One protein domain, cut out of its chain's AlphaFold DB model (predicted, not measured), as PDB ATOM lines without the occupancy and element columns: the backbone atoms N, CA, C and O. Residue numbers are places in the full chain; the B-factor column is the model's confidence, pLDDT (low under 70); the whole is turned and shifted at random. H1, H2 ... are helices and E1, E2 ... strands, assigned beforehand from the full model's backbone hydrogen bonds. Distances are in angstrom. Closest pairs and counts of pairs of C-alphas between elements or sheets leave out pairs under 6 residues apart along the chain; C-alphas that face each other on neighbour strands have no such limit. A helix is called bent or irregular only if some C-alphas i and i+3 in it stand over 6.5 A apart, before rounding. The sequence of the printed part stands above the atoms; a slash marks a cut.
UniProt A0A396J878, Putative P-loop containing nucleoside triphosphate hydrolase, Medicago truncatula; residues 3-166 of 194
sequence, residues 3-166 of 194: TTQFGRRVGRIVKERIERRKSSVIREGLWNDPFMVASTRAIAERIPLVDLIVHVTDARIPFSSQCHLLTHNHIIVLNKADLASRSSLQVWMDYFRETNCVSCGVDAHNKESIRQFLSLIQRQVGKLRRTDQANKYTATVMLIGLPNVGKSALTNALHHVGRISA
ATOM      1  N   THR A   3     -23.744  -9.148  -8.440       42.50
ATOM      2  CA  THR A   3     -24.212  -9.429  -9.815       42.50
ATOM      3  C   THR A   3     -25.493 -10.254  -9.850       42.50
ATOM      4  O   THR A   3     -26.409  -9.980 -10.622       42.50
ATOM      5  N   THR A   4     -25.609 -11.198  -8.914       46.47
ATOM      6  CA  THR A   4     -26.806 -12.015  -8.693       46.47
ATOM      7  C   THR A   4     -28.032 -11.159  -8.346       46.47
ATOM      8  O   THR A   4     -29.157 -11.627  -8.470       46.47
ATOM      9  N   GLN A   5     -27.849  -9.901  -7.929       52.00
ATOM     10  CA  GLN A   5     -28.929  -8.995  -7.548       52.00
ATOM     11  C   GLN A   5     -29.542  -8.261  -8.757       52.00
ATOM     12  O   GLN A   5     -30.743  -7.996  -8.743       52.00
ATOM     13  N   PHE A   6     -28.770  -7.984  -9.820       53.41
ATOM     14  CA  PHE A   6     -29.257  -7.289 -11.025       53.41
ATOM     15  C   PHE A   6     -30.125  -8.194 -11.903       53.41
ATOM     16  O   PHE A   6     -31.283  -7.854 -12.146       53.41
ATOM     17  N   GLY A   7     -29.611  -9.371 -12.286       54.16
ATOM     18  CA  GLY A   7     -30.374 -10.375 -13.038       54.16
ATOM     19  C   GLY A   7     -31.664 -10.745 -12.310       54.16
ATOM     20  O   GLY A   7     -32.747 -10.650 -12.877       54.16
ATOM     21  N   ARG A   8     -31.594 -10.993 -10.992       57.22
ATOM     22  CA  ARG A   8     -32.785 -11.246 -10.161       57.22
ATOM     23  C   ARG A   8     -33.755 -10.064 -10.109       57.22
ATOM     24  O   ARG A   8     -34.957 -10.303 -10.118       57.22
ATOM     25  N   ARG A   9     -33.285  -8.810 -10.052       57.44
ATOM     26  CA  ARG A   9     -34.156  -7.617 -10.015       57.44
ATOM     27  C   ARG A   9     -34.847  -7.382 -11.358       57.44
ATOM     28  O   ARG A   9     -36.060  -7.200 -11.372       57.44
ATOM     29  N   VAL A  10     -34.109  -7.426 -12.469       59.66
ATOM     30  CA  VAL A  10     -34.676  -7.298 -13.824       59.66
ATOM     31  C   VAL A  10     -35.599  -8.475 -14.118       59.66
ATOM     32  O   VAL A  10     -36.727  -8.274 -14.552       59.66
ATOM     33  N   GLY A  11     -35.173  -9.691 -13.785       56.22
ATOM     34  CA  GLY A  11     -35.976 -10.901 -13.888       56.22
ATOM     35  C   GLY A  11     -37.259 -10.853 -13.078       56.22
ATOM     36  O   GLY A  11     -38.301 -11.227 -13.601       56.22
ATOM     37  N   ARG A  12     -37.225 -10.333 -11.847       60.38
ATOM     38  CA  ARG A  12     -38.432 -10.142 -11.033       60.38
ATOM     39  C   ARG A  12     -39.369  -9.110 -11.664       60.38
ATOM     40  O   ARG A  12     -40.543  -9.408 -11.817       60.38
ATOM     41  N   ILE A  13     -38.857  -7.960 -12.115       61.53
ATOM     42  CA  ILE A  13     -39.665  -6.917 -12.778       61.53
ATOM     43  C   ILE A  13     -40.290  -7.437 -14.078       61.53
ATOM     44  O   ILE A  13     -41.466  -7.192 -14.337       61.53
ATOM     45  N   VAL A  14     -39.528  -8.163 -14.903       59.84
ATOM     46  CA  VAL A  14     -40.039  -8.726 -16.159       59.84
ATOM     47  C   VAL A  14     -41.033  -9.851 -15.886       59.84
ATOM     48  O   VAL A  14     -42.093  -9.862 -16.504       59.84
ATOM     49  N   LYS A  15     -40.759 -10.741 -14.923       60.97
ATOM     50  CA  LYS A  15     -41.694 -11.792 -14.502       60.97
ATOM     51  C   LYS A  15     -43.002 -11.196 -13.983       60.97
ATOM     52  O   LYS A  15     -44.057 -11.554 -14.491       60.97
ATOM     53  N   GLU A  16     -42.938 -10.221 -13.077       63.00
ATOM     54  CA  GLU A  16     -44.112  -9.504 -12.570       63.00
ATOM     55  C   GLU A  16     -44.870  -8.785 -13.689       63.00
ATOM     56  O   GLU A  16     -46.096  -8.774 -13.697       63.00
ATOM     57  N   ARG A  17     -44.169  -8.185 -14.660       59.59
ATOM     58  CA  ARG A  17     -44.812  -7.494 -15.784       59.59
ATOM     59  C   ARG A  17     -45.474  -8.469 -16.744       59.59
ATOM     60  O   ARG A  17     -46.548  -8.155 -17.237       59.59
ATOM     61  N   ILE A  18     -44.871  -9.629 -16.993       57.22
ATOM     62  CA  ILE A  18     -45.448 -10.709 -17.803       57.22
ATOM     63  C   ILE A  18     -46.652 -11.323 -17.086       57.22
ATOM     64  O   ILE A  18     -47.669 -11.567 -17.726       57.22
ATOM     65  N   GLU A  19     -46.587 -11.501 -15.766       60.47
ATOM     66  CA  GLU A  19     -47.702 -11.977 -14.941       60.47
ATOM     67  C   GLU A  19     -48.851 -10.962 -14.880       60.47
ATOM     68  O   GLU A  19     -49.992 -11.348 -15.113       60.47
ATOM     69  N   ARG A  20     -48.574  -9.664 -14.696       57.69
ATOM     70  CA  ARG A  20     -49.583  -8.586 -14.784       57.69
ATOM     71  C   ARG A  20     -50.165  -8.453 -16.193       57.69
ATOM     72  O   ARG A  20     -51.350  -8.178 -16.355       57.69
ATOM     73  N   ARG A  21     -49.344  -8.682 -17.222       49.62
ATOM     74  CA  ARG A  21     -49.759  -8.703 -18.630       49.62
ATOM     75  C   ARG A  21     -50.462  -9.994 -19.049       49.62
ATOM     76  O   ARG A  21     -51.028  -9.987 -20.139       49.62
ATOM     77  N   LYS A  22     -50.524 -11.058 -18.231       48.75
ATOM     78  CA  LYS A  22     -51.381 -12.229 -18.533       48.75
ATOM     79  C   LYS A  22     -52.840 -11.810 -18.761       48.75
ATOM     80  O   LYS A  22     -53.524 -12.459 -19.540       48.75
ATOM     81  N   SER A  23     -53.276 -10.699 -18.162       41.34
ATOM     82  CA  SER A  23     -54.618 -10.138 -18.349       41.34
ATOM     83  C   SER A  23     -54.762  -9.195 -19.556       41.34
ATOM     84  O   SER A  23     -55.887  -8.922 -19.961       41.34
ATOM     85  N   SER A  24     -53.670  -8.694 -20.154       38.88
ATOM     86  CA  SER A  24     -53.725  -7.666 -21.215       38.88
ATOM     87  C   SER A  24     -53.046  -8.055 -22.537       38.88
ATOM     88  O   SER A  24     -53.480  -7.600 -23.588       38.88
ATOM     89  N   VAL A  25     -52.032  -8.930 -22.533       42.94
ATOM     90  CA  VAL A  25     -51.334  -9.392 -23.755       42.94
ATOM     91  C   VAL A  25     -52.189 -10.337 -24.595       42.94
ATOM     92  O   VAL A  25     -51.999 -10.397 -25.802       42.94
ATOM     93  N   ILE A  26     -53.203 -10.979 -24.005       43.16
ATOM     94  CA  ILE A  26     -54.195 -11.753 -24.771       43.16
ATOM     95  C   ILE A  26     -55.009 -10.839 -25.724       43.16
ATOM     96  O   ILE A  26     -55.631 -11.335 -26.660       43.16
ATOM     97  N   ARG A  27     -54.986  -9.502 -25.551       35.16
ATOM     98  CA  ARG A  27     -55.796  -8.560 -26.352       35.16
ATOM     99  C   ARG A  27     -55.049  -7.796 -27.455       35.16
ATOM    100  O   ARG A  27     -55.724  -7.228 -28.303       35.16
ATOM    101  N   GLU A  28     -53.716  -7.818 -27.530       42.81
ATOM    102  CA  GLU A  28     -52.964  -7.094 -28.578       42.81
ATOM    103  C   GLU A  28     -52.273  -8.044 -29.577       42.81
ATOM    104  O   GLU A  28     -51.054  -8.198 -29.625       42.81
ATOM    105  N   GLY A  29     -53.110  -8.706 -30.380       44.06
ATOM    106  CA  GLY A  29     -52.994  -8.838 -31.842       44.06
ATOM    107  C   GLY A  29     -51.838  -9.589 -32.520       44.06
ATOM    108  O   GLY A  29     -52.058 -10.073 -33.624       44.06
ATOM    109  N   LEU A  30     -50.639  -9.728 -31.942       44.72
ATOM    110  CA  LEU A  30     -49.468 -10.242 -32.693       44.72
ATOM    111  C   LEU A  30     -48.782 -11.476 -32.070       44.72
ATOM    112  O   LEU A  30     -47.832 -12.007 -32.637       44.72
ATOM    113  N   TRP A  31     -49.261 -11.961 -30.916       51.84
ATOM    114  CA  TRP A  31     -48.586 -13.003 -30.118       51.84
ATOM    115  C   TRP A  31     -49.531 -14.094 -29.585       51.84
ATOM    116  O   TRP A  31     -49.271 -14.669 -28.532       51.84
ATOM    117  N   ASN A  32     -50.624 -14.392 -30.295       56.00
ATOM    118  CA  ASN A  32     -51.547 -15.474 -29.914       56.00
ATOM    119  C   ASN A  32     -51.136 -16.851 -30.459       56.00
ATOM    120  O   ASN A  32     -51.807 -17.845 -30.197       56.00
ATOM    121  N   ASP A  33     -50.029 -16.922 -31.197       71.81
ATOM    122  CA  ASP A  33     -49.462 -18.190 -31.634       71.81
ATOM    123  C   ASP A  33     -48.922 -18.992 -30.420       71.81
ATOM    124  O   ASP A  33     -48.161 -18.443 -29.609       71.81
ATOM    125  N   PRO A  34     -49.283 -20.282 -30.265       73.06
ATOM    126  CA  PRO A  34     -48.840 -21.107 -29.142       73.06
ATOM    127  C   PRO A  34     -47.316 -21.176 -28.978       73.06
ATOM    128  O   PRO A  34     -46.825 -21.207 -27.845       73.06
ATOM    129  N   PHE A  35     -46.551 -21.145 -30.076       72.19
ATOM    130  CA  PHE A  35     -45.087 -21.143 -30.030       72.19
ATOM    131  C   PHE A  35     -44.549 -19.811 -29.519       72.19
ATOM    132  O   PHE A  35     -43.604 -19.790 -28.727       72.19
ATOM    133  N   MET A  36     -45.162 -18.696 -29.907       74.31
ATOM    134  CA  MET A  36     -44.800 -17.360 -29.427       74.31
ATOM    135  C   MET A  36     -45.115 -17.181 -27.936       74.31
ATOM    136  O   MET A  36     -44.304 -16.612 -27.194       74.31
ATOM    137  N   VAL A  37     -46.231 -17.742 -27.458       76.44
ATOM    138  CA  VAL A  37     -46.572 -17.781 -26.026       76.44
ATOM    139  C   VAL A  37     -45.574 -18.641 -25.249       76.44
ATOM    140  O   VAL A  37     -45.049 -18.195 -24.223       76.44
ATOM    141  N   ALA A  38     -45.273 -19.849 -25.733       78.62
ATOM    142  CA  ALA A  38     -44.296 -20.740 -25.111       78.62
ATOM    143  C   ALA A  38     -42.899 -20.099 -25.056       78.62
ATOM    144  O   ALA A  38     -42.263 -20.082 -24.001       78.62
ATOM    145  N   SER A  39     -42.466 -19.476 -26.155       77.81
ATOM    146  CA  SER A  39     -41.188 -18.761 -26.251       77.81
ATOM    147  C   SER A  39     -41.121 -17.589 -25.277       77.81
ATOM    148  O   SER A  39     -40.129 -17.422 -24.571       77.81
ATOM    149  N   THR A  40     -42.195 -16.804 -25.177       80.50
ATOM    150  CA  THR A  40     -42.274 -15.676 -24.241       80.50
ATOM    151  C   THR A  40     -42.159 -16.143 -22.789       80.50
ATOM    152  O   THR A  40     -41.421 -15.538 -22.009       80.50
ATOM    153  N   ARG A  41     -42.831 -17.244 -22.422       79.50
ATOM    154  CA  ARG A  41     -42.709 -17.853 -21.084       79.50
ATOM    155  C   ARG A  41     -41.286 -18.347 -20.821       79.50
ATOM    156  O   ARG A  41     -40.700 -17.995 -19.801       79.50
ATOM    157  N   ALA A  42     -40.700 -19.070 -21.773       83.19
ATOM    158  CA  ALA A  42     -39.337 -19.579 -21.663       83.19
ATOM    159  C   ALA A  42     -38.296 -18.452 -21.519       83.19
ATOM    160  O   ALA A  42     -37.311 -18.608 -20.790       83.19
ATOM    161  N   ILE A  43     -38.516 -17.311 -22.185       83.75
ATOM    162  CA  ILE A  43     -37.705 -16.099 -22.031       83.75
ATOM    163  C   ILE A  43     -37.871 -15.528 -20.618       83.75
ATOM    164  O   ILE A  43     -36.874 -15.307 -19.932       83.75
ATOM    165  N   ALA A  44     -39.112 -15.338 -20.161       81.44
ATOM    166  CA  ALA A  44     -39.429 -14.779 -18.846       81.44
ATOM    167  C   ALA A  44     -38.727 -15.514 -17.696       81.44
ATOM    168  O   ALA A  44     -38.194 -14.885 -16.785       81.44
ATOM    169  N   GLU A  45     -38.703 -16.844 -17.758       82.31
ATOM    170  CA  GLU A  45     -38.089 -17.710 -16.747       82.31
ATOM    171  C   GLU A  45     -36.561 -17.595 -16.692       82.31
ATOM    172  O   GLU A  45     -35.966 -17.810 -15.637       82.31
ATOM    173  N   ARG A  46     -35.916 -17.236 -17.809       84.25
ATOM    174  CA  ARG A  46     -34.449 -17.173 -17.929       84.25
ATOM    175  C   ARG A  46     -33.874 -15.786 -17.688       84.25
ATOM    176  O   ARG A  46     -32.719 -15.690 -17.287       84.25
ATOM    177  N   ILE A  47     -34.659 -14.723 -17.863       84.12
ATOM    178  CA  ILE A  47     -34.220 -13.348 -17.571       84.12
ATOM    179  C   ILE A  47     -33.630 -13.198 -16.148       84.12
ATOM    180  O   ILE A  47     -32.596 -12.547 -16.018       84.12
ATOM    181  N   PRO A  48     -34.181 -13.814 -15.078       81.19
ATOM    182  CA  PRO A  48     -33.565 -13.774 -13.749       81.19
ATOM    183  C   PRO A  48     -32.154 -14.368 -13.644       81.19
ATOM    184  O   PRO A  48     -31.455 -14.093 -12.667       81.19
ATOM    185  N   LEU A  49     -31.764 -15.213 -14.601       82.19
ATOM    186  CA  LEU A  49     -30.519 -15.984 -14.592       82.19
ATOM    187  C   LEU A  49     -29.390 -15.306 -15.377       82.19
ATOM    188  O   LEU A  49     -28.258 -15.784 -15.328       82.19
ATOM    189  N   VAL A  50     -29.682 -14.233 -16.119       83.75
ATOM    190  CA  VAL A  50     -28.700 -13.573 -16.988       83.75
ATOM    191  C   VAL A  50     -28.156 -12.293 -16.360       83.75
ATOM    192  O   VAL A  50     -28.851 -11.593 -15.625       83.75
ATOM    193  N   ASP A  51     -26.897 -11.984 -16.661       81.94
ATOM    194  CA  ASP A  51     -26.219 -10.777 -16.186       81.94
ATOM    195  C   ASP A  51     -26.528  -9.566 -17.067       81.94
ATOM    196  O   ASP A  51     -26.574  -8.439 -16.583       81.94
ATOM    197  N   LEU A  52     -26.724  -9.796 -18.367       86.19
ATOM    198  CA  LEU A  52     -26.930  -8.745 -19.355       86.19
ATOM    199  C   LEU A  52     -27.932  -9.195 -20.414       86.19
ATOM    200  O   LEU A  52     -27.884 -10.322 -20.909       86.19
ATOM    201  N   ILE A  53     -28.802  -8.271 -20.805       90.12
ATOM    202  CA  ILE A  53     -29.750  -8.469 -21.893       90.12
ATOM    203  C   ILE A  53     -29.342  -7.587 -23.066       90.12
ATOM    204  O   ILE A  53     -29.114  -6.384 -22.916       90.12
ATOM    205  N   VAL A  54     -29.286  -8.198 -24.241       93.12
ATOM    206  CA  VAL A  54     -29.083  -7.532 -25.519       93.12
ATOM    207  C   VAL A  54     -30.367  -7.669 -26.323       93.12
ATOM    208  O   VAL A  54     -30.773  -8.766 -26.706       93.12
ATOM    209  N   HIS A  55     -30.997  -6.540 -26.597       93.50
ATOM    210  CA  HIS A  55     -32.169  -6.445 -27.444       93.50
ATOM    211  C   HIS A  55     -31.737  -6.192 -28.889       93.50
ATOM    212  O   HIS A  55     -31.287  -5.109 -29.243       93.50
ATOM    213  N   VAL A  56     -31.867  -7.215 -29.726       95.75
ATOM    214  CA  VAL A  56     -31.554  -7.171 -31.153       95.75
ATOM    215  C   VAL A  56     -32.763  -6.666 -31.940       95.75
ATOM    216  O   VAL A  56     -33.866  -7.204 -31.821       95.75
ATOM    217  N   THR A  57     -32.523  -5.664 -32.775       95.25
ATOM    218  CA  THR A  57     -33.480  -4.997 -33.669       95.25
ATOM    219  C   THR A  57     -32.894  -4.925 -35.083       95.25
ATOM    220  O   THR A  57     -31.687  -5.091 -35.258       95.25
ATOM    221  N   ASP A  58     -33.733  -4.728 -36.098       95.94
ATOM    222  CA  ASP A  58     -33.294  -4.506 -37.484       95.94
ATOM    223  C   ASP A  58     -32.996  -3.012 -37.682       95.94
ATOM    224  O   ASP A  58     -33.868  -2.171 -37.459       95.94
ATOM    225  N   ALA A  59     -31.773  -2.676 -38.096       96.62
ATOM    226  CA  ALA A  59     -31.282  -1.304 -38.226       96.62
ATOM    227  C   ALA A  59     -32.090  -0.447 -39.213       96.62
ATOM    228  O   ALA A  59     -32.079   0.779 -39.107       96.62
ATOM    229  N   ARG A  60     -32.803  -1.070 -40.159       94.88
ATOM    230  CA  ARG A  60     -33.651  -0.365 -41.133       94.88
ATOM    231  C   ARG A  60     -34.956   0.127 -40.517       94.88
ATOM    232  O   ARG A  60     -35.485   1.149 -40.936       94.88
ATOM    233  N   ILE A  61     -35.468  -0.606 -39.529       93.12
ATOM    234  CA  ILE A  61     -36.730  -0.316 -38.838       93.12
ATOM    235  C   ILE A  61     -36.592  -0.529 -37.320       93.12
ATOM    236  O   ILE A  61     -37.274  -1.389 -36.748       93.12
ATOM    237  N   PRO A  62     -35.718   0.229 -36.626       91.94
ATOM    238  CA  PRO A  62     -35.389  -0.047 -35.230       91.94
ATOM    239  C   PRO A  62     -36.592  -0.032 -34.307       91.94
ATOM    240  O   PRO A  62     -36.734  -0.945 -33.507       91.94
ATOM    241  N   PHE A  63     -37.469   0.964 -34.462       88.50
ATOM    242  CA  PHE A  63     -38.670   1.131 -33.644       88.50
ATOM    243  C   PHE A  63     -39.698   0.016 -33.888       88.50
ATOM    244  O   PHE A  63     -40.160  -0.626 -32.949       88.50
ATOM    245  N   SER A  64     -40.009  -0.289 -35.150       88.38
ATOM    246  CA  SER A  64     -41.003  -1.317 -35.498       88.38
ATOM    247  C   SER A  64     -40.536  -2.740 -35.183       88.38
ATOM    248  O   SER A  64     -41.358  -3.621 -34.947       88.38
ATOM    249  N   SER A  65     -39.223  -2.984 -35.176       89.12
ATOM    250  CA  SER A  65     -38.646  -4.298 -34.867       89.12
ATOM    251  C   SER A  65     -38.353  -4.515 -33.375       89.12
ATOM    252  O   SER A  65     -37.732  -5.518 -32.997       89.12
ATOM    253  N   GLN A  66     -38.806  -3.606 -32.504       85.94
ATOM    254  CA  GLN A  66     -38.668  -3.760 -31.061       85.94
ATOM    255  C   GLN A  66     -39.575  -4.861 -30.510       85.94
ATOM    256  O   GLN A  66     -40.693  -5.103 -30.951       85.94
ATOM    257  N   CYS A  67     -39.072  -5.534 -29.479       83.31
ATOM    258  CA  CYS A  67     -39.815  -6.511 -28.714       83.31
ATOM    259  C   CYS A  67     -40.224  -5.856 -27.394       83.31
ATOM    260  O   CYS A  67     -39.381  -5.615 -26.532       83.31
ATOM    261  N   HIS A  68     -41.518  -5.592 -27.210       79.50
ATOM    262  CA  HIS A  68     -42.042  -4.891 -26.029       79.50
ATOM    263  C   HIS A  68     -42.056  -5.736 -24.740       79.50
ATOM    264  O   HIS A  68     -42.718  -5.368 -23.764       79.50
ATOM    265  N   LEU A  69     -41.367  -6.882 -24.719       73.19
ATOM    266  CA  LEU A  69     -41.205  -7.712 -23.523       73.19
ATOM    267  C   LEU A  69     -40.304  -7.042 -22.480       73.19
ATOM    268  O   LEU A  69     -40.511  -7.212 -21.279       73.19
ATOM    269  N   LEU A  70     -39.320  -6.269 -22.938       70.56
ATOM    270  CA  LEU A  70     -38.362  -5.566 -22.094       70.56
ATOM    271  C   LEU A  70     -38.737  -4.092 -22.005       70.56
ATOM    272  O   LEU A  70     -39.320  -3.537 -22.930       70.56
ATOM    273  N   THR A  71     -38.401  -3.455 -20.884       64.25
ATOM    274  CA  THR A  71     -38.683  -2.021 -20.695       64.25
ATOM    275  C   THR A  71     -37.478  -1.206 -20.275       64.25
ATOM    276  O   THR A  71     -37.342  -0.082 -20.735       64.25
ATOM    277  N   HIS A  72     -36.554  -1.768 -19.495       66.56
ATOM    278  CA  HIS A  72     -35.347  -1.059 -19.068       66.56
ATOM    279  C   HIS A  72     -34.142  -2.005 -19.003       66.56
ATOM    280  O   HIS A  72     -34.303  -3.225 -19.099       66.56
ATOM    281  N   ASN A  73     -32.949  -1.436 -18.807       73.88
ATOM    282  CA  ASN A  73     -31.715  -2.144 -18.445       73.88
ATOM    283  C   ASN A  73     -31.213  -3.189 -19.464       73.88
ATOM    284  O   ASN A  73     -30.761  -4.268 -19.084       73.88
ATOM    285  N   HIS A  74     -31.276  -2.864 -20.753       87.19
ATOM    286  CA  HIS A  74     -30.742  -3.684 -21.841       87.19
ATOM    287  C   HIS A  74     -29.927  -2.828 -22.817       87.19
ATOM    288  O   HIS A  74     -30.094  -1.610 -22.882       87.19
ATOM    289  N   ILE A  75     -29.043  -3.476 -23.574       91.38
ATOM    290  CA  ILE A  75     -28.353  -2.858 -24.713       91.38
ATOM    291  C   ILE A  75     -29.227  -3.039 -25.949       91.38
ATOM    292  O   ILE A  75     -29.702  -4.147 -26.186       91.38
ATOM    293  N   ILE A  76     -29.402  -1.994 -26.750       94.00
ATOM    294  CA  ILE A  76     -30.086  -2.069 -28.043       94.00
ATOM    295  C   ILE A  76     -29.045  -2.290 -29.143       94.00
ATOM    296  O   ILE A  76     -28.099  -1.518 -29.301       94.00
ATOM    297  N   VAL A  77     -29.211  -3.356 -29.914       96.50
ATOM    298  CA  VAL A  77     -28.366  -3.682 -31.064       96.50
ATOM    299  C   VAL A  77     -29.172  -3.484 -32.333       96.50
ATOM    300  O   VAL A  77     -30.177  -4.161 -32.548       96.50
ATOM    301  N   LEU A  78     -28.710  -2.566 -33.172       96.94
ATOM    302  CA  LEU A  78     -29.251  -2.268 -34.492       96.94
ATOM    303  C   LEU A  78     -28.506  -3.156 -35.493       96.94
ATOM    304  O   LEU A  78     -27.482  -2.761 -36.050       96.94
ATOM    305  N   ASN A  79     -28.961  -4.400 -35.637       97.50
ATOM    306  CA  ASN A  79     -28.328  -5.395 -36.500       97.50
ATOM    307  C   ASN A  79     -28.688  -5.168 -37.976       97.50
ATOM    308  O   ASN A  79     -29.728  -4.582 -38.270       97.50
ATOM    309  N   LYS A  80     -27.880  -5.704 -38.897       96.56
ATOM    310  CA  LYS A  80     -27.963  -5.432 -40.347       96.56
ATOM    311  C   LYS A  80     -27.653  -3.967 -40.676       96.56
ATOM    312  O   LYS A  80     -28.312  -3.345 -41.509       96.56
ATOM    313  N   ALA A  81     -26.693  -3.389 -39.952       96.00
ATOM    314  CA  ALA A  81     -26.290  -1.996 -40.125       96.00
ATOM    315  C   ALA A  81     -25.733  -1.701 -41.532       96.00
ATOM    316  O   ALA A  81     -25.790  -0.561 -41.975       96.00
ATOM    317  N   ASP A  82     -25.248  -2.722 -42.239       95.69
ATOM    318  CA  ASP A  82     -24.845  -2.680 -43.647       95.69
ATOM    319  C   ASP A  82     -26.004  -2.337 -44.598       95.69
ATOM    320  O   ASP A  82     -25.785  -1.724 -45.642       95.69
ATOM    321  N   LEU A  83     -27.242  -2.670 -44.219       95.31
ATOM    322  CA  LEU A  83     -28.444  -2.391 -45.006       95.31
ATOM    323  C   LEU A  83     -29.112  -1.055 -44.650       95.31
ATOM    324  O   LEU A  83     -30.123  -0.694 -45.254       95.31
ATOM    325  N   ALA A  84     -28.604  -0.345 -43.641       93.69
ATOM    326  CA  ALA A  84     -29.131   0.938 -43.198       93.69
ATOM    327  C   ALA A  84     -28.190   2.078 -43.606       93.69
ATOM    328  O   ALA A  84     -26.969   1.930 -43.639       93.69
ATOM    329  N   SER A  85     -28.749   3.256 -43.889       94.38
ATOM    330  CA  SER A  85     -27.917   4.434 -44.136       94.38
ATOM    331  C   SER A  85     -27.202   4.860 -42.845       94.38
ATOM    332  O   SER A  85     -27.756   4.760 -41.746       94.38
ATOM    333  N   ARG A  86     -25.973   5.374 -42.966       92.31
ATOM    334  CA  ARG A  86     -25.200   5.847 -41.803       92.31
ATOM    335  C   ARG A  86     -25.897   6.995 -41.069       92.31
ATOM    336  O   ARG A  86     -25.862   7.030 -39.843       92.31
ATOM    337  N   SER A  87     -26.546   7.902 -41.803       93.88
ATOM    338  CA  SER A  87     -27.295   9.016 -41.214       93.88
ATOM    339  C   SER A  87     -28.502   8.517 -40.424       93.88
ATOM    340  O   SER A  87     -28.671   8.911 -39.274       93.88
ATOM    341  N   SER A  88     -29.290   7.589 -40.976       92.50
ATOM    342  CA  SER A  88     -30.419   6.987 -40.256       92.50
ATOM    343  C   SER A  88     -29.963   6.232 -39.007       92.50
ATOM    344  O   SER A  88     -30.571   6.377 -37.951       92.50
ATOM    345  N   LEU A  89     -28.885   5.449 -39.102       94.31
ATOM    346  CA  LEU A  89     -28.342   4.711 -37.963       94.31
ATOM    347  C   LEU A  89     -27.920   5.655 -36.829       94.31
ATOM    348  O   LEU A  89     -28.232   5.390 -35.671       94.31
ATOM    349  N   GLN A  90     -27.264   6.768 -37.169       94.38
ATOM    350  CA  GLN A  90     -26.847   7.778 -36.201       94.38
ATOM    351  C   GLN A  90     -28.048   8.420 -35.499       94.38
ATOM    352  O   GLN A  90     -28.073   8.457 -34.272       94.38
ATOM    353  N   VAL A  91     -29.079   8.817 -36.255       95.50
ATOM    354  CA  VAL A  91     -30.327   9.371 -35.700       95.50
ATOM    355  C   VAL A  91     -30.960   8.406 -34.695       95.50
ATOM    356  O   VAL A  91     -31.335   8.808 -33.595       95.50
ATOM    357  N   TRP A  92     -31.030   7.113 -35.024       94.88
ATOM    358  CA  TRP A  92     -31.567   6.111 -34.101       94.88
ATOM    359  C   TRP A  92     -30.682   5.892 -32.873       94.88
ATOM    360  O   TRP A  92     -31.192   5.722 -31.766       94.88
ATOM    361  N   MET A  93     -29.360   5.892 -33.042       93.69
ATOM    362  CA  MET A  93     -28.434   5.771 -31.918       93.69
ATOM    363  C   MET A  93     -28.544   6.957 -30.955       93.69
ATOM    364  O   MET A  93     -28.489   6.741 -29.743       93.69
ATOM    365  N   ASP A  94     -28.725   8.169 -31.479       94.25
ATOM    366  CA  ASP A  94     -28.922   9.382 -30.685       94.25
ATOM    367  C   ASP A  94     -30.279   9.363 -29.968       94.25
ATOM    368  O   ASP A  94     -30.308   9.541 -28.752       94.25
ATOM    369  N   TYR A  95     -31.362   8.972 -30.652       93.88
ATOM    370  CA  TYR A  95     -32.673   8.752 -30.027       93.88
ATOM    371  C   TYR A  95     -32.595   7.798 -28.822       93.88
ATOM    372  O   TYR A  95     -33.081   8.101 -27.733       93.88
ATOM    373  N   PHE A  96     -31.929   6.646 -28.974       90.94
ATOM    374  CA  PHE A  96     -31.787   5.702 -27.860       90.94
ATOM    375  C   PHE A  96     -30.891   6.229 -26.740       90.94
ATOM    376  O   PHE A  96     -31.114   5.901 -25.573       90.94
ATOM    377  N   ARG A  97     -29.890   7.055 -27.065       90.00
ATOM    378  CA  ARG A  97     -29.052   7.711 -26.058       90.00
ATOM    379  C   ARG A  97     -29.878   8.681 -25.215       90.00
ATOM    380  O   ARG A  97     -29.751   8.660 -23.994       90.00
ATOM    381  N   GLU A  98     -30.744   9.468 -25.848       90.94
ATOM    382  CA  GLU A  98     -31.668  10.390 -25.176       90.94
ATOM    383  C   GLU A  98     -32.663   9.645 -24.274       90.94
ATOM    384  O   GLU A  98     -32.983  10.106 -23.179       90.94
ATOM    385  N   THR A  99     -33.066   8.429 -24.654       85.31
ATOM    386  CA  THR A  99     -33.929   7.567 -23.827       85.31
ATOM    387  C   THR A  99     -33.160   6.768 -22.761       85.31
ATOM    388  O   THR A  99     -33.701   5.811 -22.205       85.31
ATOM    389  N   ASN A 100     -31.904   7.127 -22.458       84.12
ATOM    390  CA  ASN A 100     -31.018   6.438 -21.505       84.12
ATOM    391  C   ASN A 100     -30.740   4.954 -21.834       84.12
ATOM    392  O   ASN A 100     -30.466   4.142 -20.946       84.12
ATOM    393  N   CYS A 101     -30.776   4.586 -23.114       85.69
ATOM    394  CA  CYS A 101     -30.428   3.254 -23.594       85.69
ATOM    395  C   CYS A 101     -29.039   3.258 -24.243       85.69
ATOM    396  O   CYS A 101     -28.696   4.111 -25.059       85.69
ATOM    397  N   VAL A 102     -28.226   2.250 -23.920       90.38
ATOM    398  CA  VAL A 102     -26.970   2.011 -24.641       90.38
ATOM    399  C   VAL A 102     -27.319   1.349 -25.969       90.38
ATOM    400  O   VAL A 102     -27.907   0.269 -25.963       90.38
ATOM    401  N   SER A 103     -26.943   1.963 -27.089       93.62
ATOM    402  CA  SER A 103     -27.201   1.442 -28.433       93.62
ATOM    403  C   SER A 103     -25.914   1.264 -29.246       93.62
ATOM    404  O   SER A 103     -24.913   1.943 -29.009       93.62
ATOM    405  N   CYS A 104     -25.920   0.327 -30.196       95.44
ATOM    406  CA  CYS A 104     -24.857   0.185 -31.193       95.44
ATOM    407  C   CYS A 104     -25.375  -0.429 -32.498       95.44
ATOM    408  O   CYS A 104     -26.252  -1.294 -32.480       95.44
ATOM    409  N   GLY A 105     -24.820   0.019 -33.624       96.56
ATOM    410  CA  GLY A 105     -25.012  -0.612 -34.927       96.56
ATOM    411  C   GLY A 105     -24.079  -1.798 -35.116       96.56
ATOM    412  O   GLY A 105     -22.892  -1.701 -34.803       96.56
ATOM    413  N   VAL A 106     -24.615  -2.912 -35.613       97.38
ATOM    414  CA  VAL A 106     -23.847  -4.139 -35.829       97.38
ATOM    415  C   VAL A 106     -24.161  -4.736 -37.197       97.38
ATOM    416  O   VAL A 106     -25.314  -4.819 -37.615       97.38
ATOM    417  N   ASP A 107     -23.118  -5.187 -37.881       96.75
ATOM    418  CA  ASP A 107     -23.219  -6.082 -39.026       96.75
ATOM    419  C   ASP A 107     -22.714  -7.471 -38.602       96.75
ATOM    420  O   ASP A 107     -21.527  -7.669 -38.331       96.75
ATOM    421  N   ALA A 108     -23.632  -8.441 -38.536       94.38
ATOM    422  CA  ALA A 108     -23.340  -9.828 -38.168       94.38
ATOM    423  C   ALA A 108     -22.372 -10.540 -39.131       94.38
ATOM    424  O   ALA A 108     -21.786 -11.560 -38.764       94.38
ATOM    425  N   HIS A 109     -22.198 -10.020 -40.344       93.06
ATOM    426  CA  HIS A 109     -21.294 -10.550 -41.357       93.06
ATOM    427  C   HIS A 109     -19.909  -9.889 -41.317       93.06
ATOM    428  O   HIS A 109     -18.947 -10.446 -41.856       93.06
ATOM    429  N   ASN A 110     -19.761  -8.767 -40.608       94.81
ATOM    430  CA  ASN A 110     -18.497  -8.057 -40.459       94.81
ATOM    431  C   ASN A 110     -17.796  -8.406 -39.135       94.81
ATOM    432  O   ASN A 110     -18.228  -8.037 -38.043       94.81
ATOM    433  N   LYS A 111     -16.642  -9.080 -39.228       92.38
ATOM    434  CA  LYS A 111     -15.859  -9.504 -38.051       92.38
ATOM    435  C   LYS A 111     -15.434  -8.339 -37.155       92.38
ATOM    436  O   LYS A 111     -15.387  -8.515 -35.942       92.38
ATOM    437  N   GLU A 112     -15.111  -7.185 -37.731       93.38
ATOM    438  CA  GLU A 112     -14.665  -6.021 -36.964       93.38
ATOM    439  C   GLU A 112     -15.824  -5.371 -36.210       93.38
ATOM    440  O   GLU A 112     -15.707  -5.097 -35.017       93.38
ATOM    441  N   SER A 113     -16.986  -5.257 -36.859       94.88
ATOM    442  CA  SER A 113     -18.225  -4.841 -36.195       94.88
ATOM    443  C   SER A 113     -18.547  -5.743 -34.997       94.88
ATOM    444  O   SER A 113     -18.891  -5.264 -33.915       94.88
ATOM    445  N   ILE A 114     -18.339  -7.055 -35.141       94.94
ATOM    446  CA  ILE A 114     -18.577  -8.028 -34.069       94.94
ATOM    447  C   ILE A 114     -17.549  -7.933 -32.939       94.94
ATOM    448  O   ILE A 114     -17.928  -8.089 -31.778       94.94
ATOM    449  N   ARG A 115     -16.277  -7.629 -33.228       92.19
ATOM    450  CA  ARG A 115     -15.275  -7.346 -32.184       92.19
ATOM    451  C   ARG A 115     -15.654  -6.119 -31.369       92.19
ATOM    452  O   ARG A 115     -15.681  -6.197 -30.145       92.19
ATOM    453  N   GLN A 116     -16.017  -5.026 -32.037       93.38
ATOM    454  CA  GLN A 116     -16.457  -3.797 -31.373       93.38
ATOM    455  C   GLN A 116     -17.687  -4.049 -30.499       93.38
ATOM    456  O   GLN A 116     -17.744  -3.599 -29.353       93.38
ATOM    457  N   PHE A 117     -18.645  -4.827 -31.008       94.50
ATOM    458  CA  PHE A 117     -19.823  -5.232 -30.255       94.50
ATOM    459  C   PHE A 117     -19.470  -6.088 -29.025       94.50
ATOM    460  O   PHE A 117     -19.956  -5.812 -27.925       94.50
ATOM    461  N   LEU A 118     -18.578  -7.074 -29.170       91.56
ATOM    462  CA  LEU A 118     -18.095  -7.903 -28.064       91.56
ATOM    463  C   LEU A 118     -17.392  -7.062 -26.986       91.56
ATOM    464  O   LEU A 118     -17.691  -7.219 -25.802       91.56
ATOM    465  N   SER A 119     -16.533  -6.116 -27.373       90.81
ATOM    466  CA  SER A 119     -15.892  -5.180 -26.438       90.81
ATOM    467  C   SER A 119     -16.915  -4.307 -25.704       90.81
ATOM    468  O   SER A 119     -16.768  -4.027 -24.512       90.81
ATOM    469  N   LEU A 120     -17.993  -3.900 -26.384       91.44
ATOM    470  CA  LEU A 120     -19.094  -3.159 -25.773       91.44
ATOM    471  C   LEU A 120     -19.809  -3.998 -24.705       91.44
ATOM    472  O   LEU A 120     -20.030  -3.502 -23.598       91.44
ATOM    473  N   ILE A 121     -20.115  -5.263 -25.008       89.50
ATOM    474  CA  ILE A 121     -20.697  -6.222 -24.057       89.50
ATOM    475  C   ILE A 121     -19.783  -6.384 -22.838       89.50
ATOM    476  O   ILE A 121     -20.239  -6.203 -21.710       89.50
ATOM    477  N   GLN A 122     -18.493  -6.658 -23.051       86.44
ATOM    478  CA  GLN A 122     -17.506  -6.829 -21.979       86.44
ATOM    479  C   GLN A 122     -17.432  -5.593 -21.074       86.44
ATOM    480  O   GLN A 122     -17.460  -5.712 -19.849       86.44
ATOM    481  N   ARG A 123     -17.430  -4.391 -21.662       87.25
ATOM    482  CA  ARG A 123     -17.441  -3.129 -20.912       87.25
ATOM    483  C   ARG A 123     -18.700  -2.966 -20.062       87.25
ATOM    484  O   ARG A 123     -18.606  -2.497 -18.930       87.25
ATOM    485  N   GLN A 124     -19.874  -3.324 -20.582       85.38
ATOM    486  CA  GLN A 124     -21.126  -3.231 -19.820       85.38
ATOM    487  C   GLN A 124     -21.186  -4.265 -18.693       85.38
ATOM    488  O   GLN A 124     -21.564  -3.928 -17.574       85.38
ATOM    489  N   VAL A 125     -20.724  -5.492 -18.947       82.38
ATOM    490  CA  VAL A 125     -20.557  -6.523 -17.913       82.38
ATOM    491  C   VAL A 125     -19.602  -6.047 -16.812       82.38
ATOM    492  O   VAL A 125     -19.896  -6.230 -15.631       82.38
ATOM    493  N   GLY A 126     -18.495  -5.394 -17.181       80.50
ATOM    494  CA  GLY A 126     -17.549  -4.801 -16.233       80.50
ATOM    495  C   GLY A 126     -18.189  -3.719 -15.359       80.50
ATOM    496  O   GLY A 126     -18.057  -3.757 -14.142       80.50
ATOM    497  N   LYS A 127     -18.972  -2.802 -15.946       79.25
ATOM    498  CA  LYS A 127     -19.687  -1.742 -15.201       79.25
ATOM    499  C   LYS A 127     -20.696  -2.279 -14.184       79.25
ATOM    500  O   LYS A 127     -20.882  -1.674 -13.132       79.25
ATOM    501  N   LEU A 128     -21.344  -3.405 -14.484       70.62
ATOM    502  CA  LEU A 128     -22.275  -4.061 -13.560       70.62
ATOM    503  C   LEU A 128     -21.566  -4.655 -12.329       70.62
ATOM    504  O   LEU A 128     -22.221  -5.000 -11.344       70.62
ATOM    505  N   ARG A 129     -20.233  -4.769 -12.355       66.94
ATOM    506  CA  ARG A 129     -19.428  -5.410 -11.316       66.94
ATOM    507  C   ARG A 129     -18.463  -4.413 -10.676       66.94
ATOM    508  O   ARG A 129     -17.356  -4.197 -11.144       66.94
ATOM    509  N   ARG A 130     -18.877  -3.839  -9.544       57.50
ATOM    510  CA  ARG A 130     -18.041  -2.980  -8.682       57.50
ATOM    511  C   ARG A 130     -17.050  -3.788  -7.827       57.50
ATOM    512  O   ARG A 130     -17.134  -3.728  -6.603       57.50
ATOM    513  N   THR A 131     -16.200  -4.646  -8.394       52.25
ATOM    514  CA  THR A 131     -15.293  -5.453  -7.547       52.25
ATOM    515  C   THR A 131     -13.973  -5.794  -8.233       52.25
ATOM    516  O   THR A 131     -13.979  -6.439  -9.278       52.25
ATOM    517  N   ASP A 132     -12.866  -5.438  -7.569       49.56
ATOM    518  CA  ASP A 132     -11.444  -5.686  -7.891       49.56
ATOM    519  C   ASP A 132     -11.020  -7.167  -7.853       49.56
ATOM    520  O   ASP A 132      -9.874  -7.514  -7.574       49.56
ATOM    521  N   GLN A 133     -11.937  -8.097  -8.111       48.56
ATOM    522  CA  GLN A 133     -11.584  -9.508  -8.180       48.56
ATOM    523  C   GLN A 133     -11.206  -9.849  -9.616       48.56
ATOM    524  O   GLN A 133     -12.065 -10.143 -10.446       48.56
ATOM    525  N   ALA A 134      -9.895  -9.828  -9.866       49.62
ATOM    526  CA  ALA A 134      -9.184 -10.259 -11.071       49.62
ATOM    527  C   ALA A 134      -9.346 -11.766 -11.386       49.62
ATOM    528  O   ALA A 134      -8.401 -12.443 -11.781       49.62
ATOM    529  N   ASN A 135     -10.540 -12.325 -11.175       50.62
ATOM    530  CA  ASN A 135     -10.828 -13.741 -11.342       50.62
ATOM    531  C   ASN A 135     -11.702 -13.961 -12.580       50.62
ATOM    532  O   ASN A 135     -12.669 -13.229 -12.801       50.62
ATOM    533  N   LYS A 136     -11.356 -14.987 -13.370       58.97
ATOM    534  CA  LYS A 136     -12.009 -15.394 -14.627       58.97
ATOM    535  C   LYS A 136     -13.528 -15.483 -14.457       58.97
ATOM    536  O   LYS A 136     -14.060 -16.500 -14.014       58.97
ATOM    537  N   TYR A 137     -14.234 -14.411 -14.804       66.94
ATOM    538  CA  TYR A 137     -15.680 -14.353 -14.684       66.94
ATOM    539  C   TYR A 137     -16.349 -14.790 -15.982       66.94
ATOM    540  O   TYR A 137     -16.079 -14.241 -17.045       66.94
ATOM    541  N   THR A 138     -17.265 -15.753 -15.881       73.12
ATOM    542  CA  THR A 138     -18.173 -16.091 -16.980       73.12
ATOM    543  C   THR A 138     -19.467 -15.307 -16.797       73.12
ATOM    544  O   THR A 138     -20.211 -15.571 -15.854       73.12
ATOM    545  N   ALA A 139     -19.717 -14.341 -17.679       82.12
ATOM    546  CA  ALA A 139     -20.966 -13.589 -17.712       82.12
ATOM    547  C   ALA A 139     -21.993 -14.277 -18.611       82.12
ATOM    548  O   ALA A 139     -21.659 -14.714 -19.714       82.12
ATOM    549  N   THR A 140     -23.248 -14.322 -18.171       85.12
ATOM    550  CA  THR A 140     -24.348 -14.858 -18.983       85.12
ATOM    551  C   THR A 140     -25.066 -13.716 -19.694       85.12
ATOM    552  O   THR A 140     -25.667 -12.859 -19.048       85.12
ATOM    553  N   VAL A 141     -25.033 -13.714 -21.029       88.62
ATOM    554  CA  VAL A 141     -25.679 -12.695 -21.872       88.62
ATOM    555  C   VAL A 141     -26.824 -13.322 -22.658       88.62
ATOM    556  O   VAL A 141     -26.648 -14.363 -23.288       88.62
ATOM    557  N   MET A 142     -27.992 -12.680 -22.650       90.25
ATOM    558  CA  MET A 142     -29.164 -13.132 -23.403       90.25
ATOM    559  C   MET A 142     -29.449 -12.215 -24.590       90.25
ATOM    560  O   MET A 142     -29.616 -11.011 -24.407       90.25
ATOM    561  N   LEU A 143     -29.564 -12.789 -25.792       92.62
ATOM    562  CA  LEU A 143     -30.048 -12.085 -26.983       92.62
ATOM    563  C   LEU A 143     -31.576 -12.239 -27.097       92.62
ATOM    564  O   LEU A 143     -32.081 -13.358 -27.177       92.62
ATOM    565  N   ILE A 144     -32.310 -11.128 -27.148       90.88
ATOM    566  CA  ILE A 144     -33.779 -11.083 -27.272       90.88
ATOM    567  C   ILE A 144     -34.159 -10.220 -28.479       90.88
ATOM    568  O   ILE A 144     -33.493  -9.234 -28.764       90.88
ATOM    569  N   GLY A 145     -35.223 -10.569 -29.202       90.50
ATOM    570  CA  GLY A 145     -35.717  -9.786 -30.340       90.50
ATOM    571  C   GLY A 145     -36.697 -10.568 -31.213       90.50
ATOM    572  O   GLY A 145     -36.780 -11.797 -31.104       90.50
ATOM    573  N   LEU A 146     -37.407  -9.868 -32.102       89.38
ATOM    574  CA  LEU A 146     -38.390 -10.465 -33.019       89.38
ATOM    575  C   LEU A 146     -37.766 -11.537 -33.935       89.38
ATOM    576  O   LEU A 146     -36.537 -11.589 -34.077       89.38
ATOM    577  N   PRO A 147     -38.558 -12.429 -34.556       88.31
ATOM    578  CA  PRO A 147     -38.062 -13.309 -35.613       88.31
ATOM    579  C   PRO A 147     -37.286 -12.531 -36.693       88.31
ATOM    580  O   PRO A 147     -37.559 -11.364 -36.953       88.31
ATOM    581  N   ASN A 148     -36.270 -13.163 -37.284       91.00
ATOM    582  CA  ASN A 148     -35.528 -12.654 -38.452       91.00
ATOM    583  C   ASN A 148     -34.747 -11.328 -38.294       91.00
ATOM    584  O   ASN A 148     -34.108 -10.872 -39.245       91.00
ATOM    585  N   VAL A 149     -34.658 -10.755 -37.086       93.81
ATOM    586  CA  VAL A 149     -33.748  -9.619 -36.788       93.81
ATOM    587  C   VAL A 149     -32.261 -10.015 -36.775       93.81
ATOM    588  O   VAL A 149     -31.389  -9.156 -36.712       93.81
ATOM    589  N   GLY A 150     -31.947 -11.315 -36.852       92.44
ATOM    590  CA  GLY A 150     -30.573 -11.828 -36.984       92.44
ATOM    591  C   GLY A 150     -29.892 -12.281 -35.687       92.44
ATOM    592  O   GLY A 150     -28.670 -12.371 -35.639       92.44
ATOM    593  N   LYS A 151     -30.663 -12.634 -34.648       93.38
ATOM    594  CA  LYS A 151     -30.147 -13.175 -33.370       93.38
ATOM    595  C   LYS A 151     -29.190 -14.359 -33.568       93.38
ATOM    596  O   LYS A 151     -28.080 -14.343 -33.056       93.38
ATOM    597  N   SER A 152     -29.597 -15.360 -34.352       91.00
ATOM    598  CA  SER A 152     -28.798 -16.569 -34.604       91.00
ATOM    599  C   SER A 152     -27.519 -16.271 -35.398       91.00
ATOM    600  O   SER A 152     -26.475 -16.866 -35.128       91.00
ATOM    601  N   ALA A 153     -27.574 -15.313 -36.332       93.12
ATOM    602  CA  ALA A 153     -26.398 -14.841 -37.060       93.12
ATOM    603  C   ALA A 153     -25.399 -14.156 -36.114       93.12
ATOM    604  O   ALA A 153     -24.225 -14.520 -36.115       93.12
ATOM    605  N   LEU A 154     -25.876 -13.261 -35.240       93.94
ATOM    606  CA  LEU A 154     -25.053 -12.624 -34.208       93.94
ATOM    607  C   LEU A 154     -24.430 -13.644 -33.252       93.94
ATOM    608  O   LEU A 154     -23.238 -13.558 -32.981       93.94
ATOM    609  N   THR A 155     -25.190 -14.635 -32.779       91.56
ATOM    610  CA  THR A 155     -24.660 -15.706 -31.921       91.56
ATOM    611  C   THR A 155     -23.513 -16.457 -32.591       91.56
ATOM    612  O   THR A 155     -22.458 -16.648 -31.988       91.56
ATOM    613  N   ASN A 156     -23.698 -16.871 -33.848       90.88
ATOM    614  CA  ASN A 156     -22.660 -17.573 -34.599       90.88
ATOM    615  C   ASN A 156     -21.423 -16.689 -34.814       90.88
ATOM    616  O   ASN A 156     -20.298 -17.163 -34.668       90.88
ATOM    617  N   ALA A 157     -21.624 -15.410 -35.134       91.50
ATOM    618  CA  ALA A 157     -20.541 -14.464 -35.361       91.50
ATOM    619  C   ALA A 157     -19.747 -14.170 -34.077       91.50
ATOM    620  O   ALA A 157     -18.516 -14.236 -34.094       91.50
ATOM    621  N   LEU A 158     -20.433 -13.929 -32.953       90.62
ATOM    622  CA  LEU A 158     -19.824 -13.756 -31.630       90.62
ATOM    623  C   LEU A 158     -19.014 -14.986 -31.226       90.62
ATOM    624  O   LEU A 158     -17.859 -14.859 -30.822       90.62
ATOM    625  N   HIS A 159     -19.592 -16.179 -31.388       86.06
ATOM    626  CA  HIS A 159     -18.900 -17.428 -31.103       86.06
ATOM    627  C   HIS A 159     -17.636 -17.572 -31.962       86.06
ATOM    628  O   HIS A 159     -16.573 -17.915 -31.452       86.06
ATOM    629  N   HIS A 160     -17.723 -17.273 -33.261       84.44
ATOM    630  CA  HIS A 160     -16.580 -17.348 -34.164       84.44
ATOM    631  C   HIS A 160     -15.459 -16.370 -33.774       84.44
ATOM    632  O   HIS A 160     -14.296 -16.761 -33.734       84.44
ATOM    633  N   VAL A 161     -15.788 -15.109 -33.471       85.00
ATOM    634  CA  VAL A 161     -14.803 -14.084 -33.079       85.00
ATOM    635  C   VAL A 161     -14.185 -14.383 -31.713       85.00
ATOM    636  O   VAL A 161     -12.965 -14.311 -31.572       85.00
ATOM    637  N   GLY A 162     -14.986 -14.776 -30.723       74.88
ATOM    638  CA  GLY A 162     -14.457 -15.124 -29.407       74.88
ATOM    639  C   GLY A 162     -13.599 -16.390 -29.430       74.88
ATOM    640  O   GLY A 162     -12.516 -16.398 -28.858       74.88
ATOM    641  N   ARG A 163     -13.968 -17.415 -30.212       68.75
ATOM    642  CA  ARG A 163     -13.124 -18.610 -30.405       68.75
ATOM    643  C   ARG A 163     -11.827 -18.329 -31.174       68.75
ATOM    644  O   ARG A 163     -10.885 -19.090 -31.065       68.75
ATOM    645  N   ILE A 164     -11.730 -17.271 -31.978       57.97
ATOM    646  CA  ILE A 164     -10.416 -16.889 -32.537       57.97
ATOM    647  C   ILE A 164      -9.475 -16.421 -31.415       57.97
ATOM    648  O   ILE A 164      -8.270 -16.624 -31.511       57.97
ATOM    649  N   SER A 165     -10.026 -15.846 -30.345       53.44
ATOM    650  CA  SER A 165      -9.258 -15.386 -29.182       53.44
ATOM    651  C   SER A 165      -8.895 -16.542 -28.234       53.44
ATOM    652  O   SER A 165      -7.830 -16.523 -27.624       53.44
ATOM    653  N   ALA A 166      -9.725 -17.590 -28.162       51.62
ATOM    654  CA  ALA A 166      -9.477 -18.800 -27.375       51.62
ATOM    655  C   ALA A 166      -9.251 -20.031 -28.270       51.62
ATOM    656  O   ALA A 166     -10.178 -20.492 -28.923       51.62
TER     657      ALA A 166
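AT A GLANCE: This is residues 3 to 166 of the 194 residues of the protein "Putative P-loop containing nucleoside triphosphate hydrolase" of Medicago truncatula (UniProt A0A396J878). A twisted wall of four parallel strands, in the order E3 E2 E1 E4, stands between helices in three layers, H4 and H5 on one face, H2 and H3 on the other. H1 and H2 make a helical hairpin, and residues 131 to 136 stick out. The printed part has 164 residues, in chain order H1 H2 E1 E2 H3 E3 H4 E4 H5, mixed in class. It is compact, with a radius of gyration of the C-alphas of 16.3 A and spans of 45 by 41 by 30 A.

IN THESE COORDINATES: Find C-alpha 3 at (-24.212, -9.429, -9.815); there H1, residues 3 to 21, starts its 27.0 A. Next come H2, 34 to 49, E1, 52 to 58, E2, 75 to 79, H3, 86 to 98, E3, 102 to 106, H4, 111 to 127, 24.4 A long, and E4, 141 to 144. H5, 151 to 165, ends at C-alpha 165, (-9.258, -15.386, -29.182). H2 is only just irregular: C-alphas 45 and 48 are 6.7 A apart.

HOW THE PARTS SIT: Look for N 76 and O 102 of E2 and E3, N 55 and O 75 of E1 and E2, and N 54 and O 142 of E1 and E4, each 2.8 A apart, within hydrogen-bond range. E2, H3, E3 form a strand-helix-strand unit, parallel neighbours with a helix between; E3, H4, E4 form a split one, with E2 and E1 between its strands; both crossovers are right-handed. H4 touches H5, about perpendicular at 87 degrees, closest at C-alphas 114 and 158, 6.3 A. H1 touches H2, closest at C-alphas 11 and 48, 3.8 A, and only grazes the sheet. Every O i to N i+4 pair is within range in H3 and H4, 13 of 15 in H1, 9 of 12 in H2, 10 of 11 in H5.

THE WHOLE: The farthest C-alphas, of Arg 27 and Ala 134, are 49.1 A apart. The printed part has no cut; H1 to H2, E1 to E2 and H4 to E4 are long links. Look for pLDDT under 70 at residues 3 to 32, 71 to 72, 129 to 137 and 163 to 166.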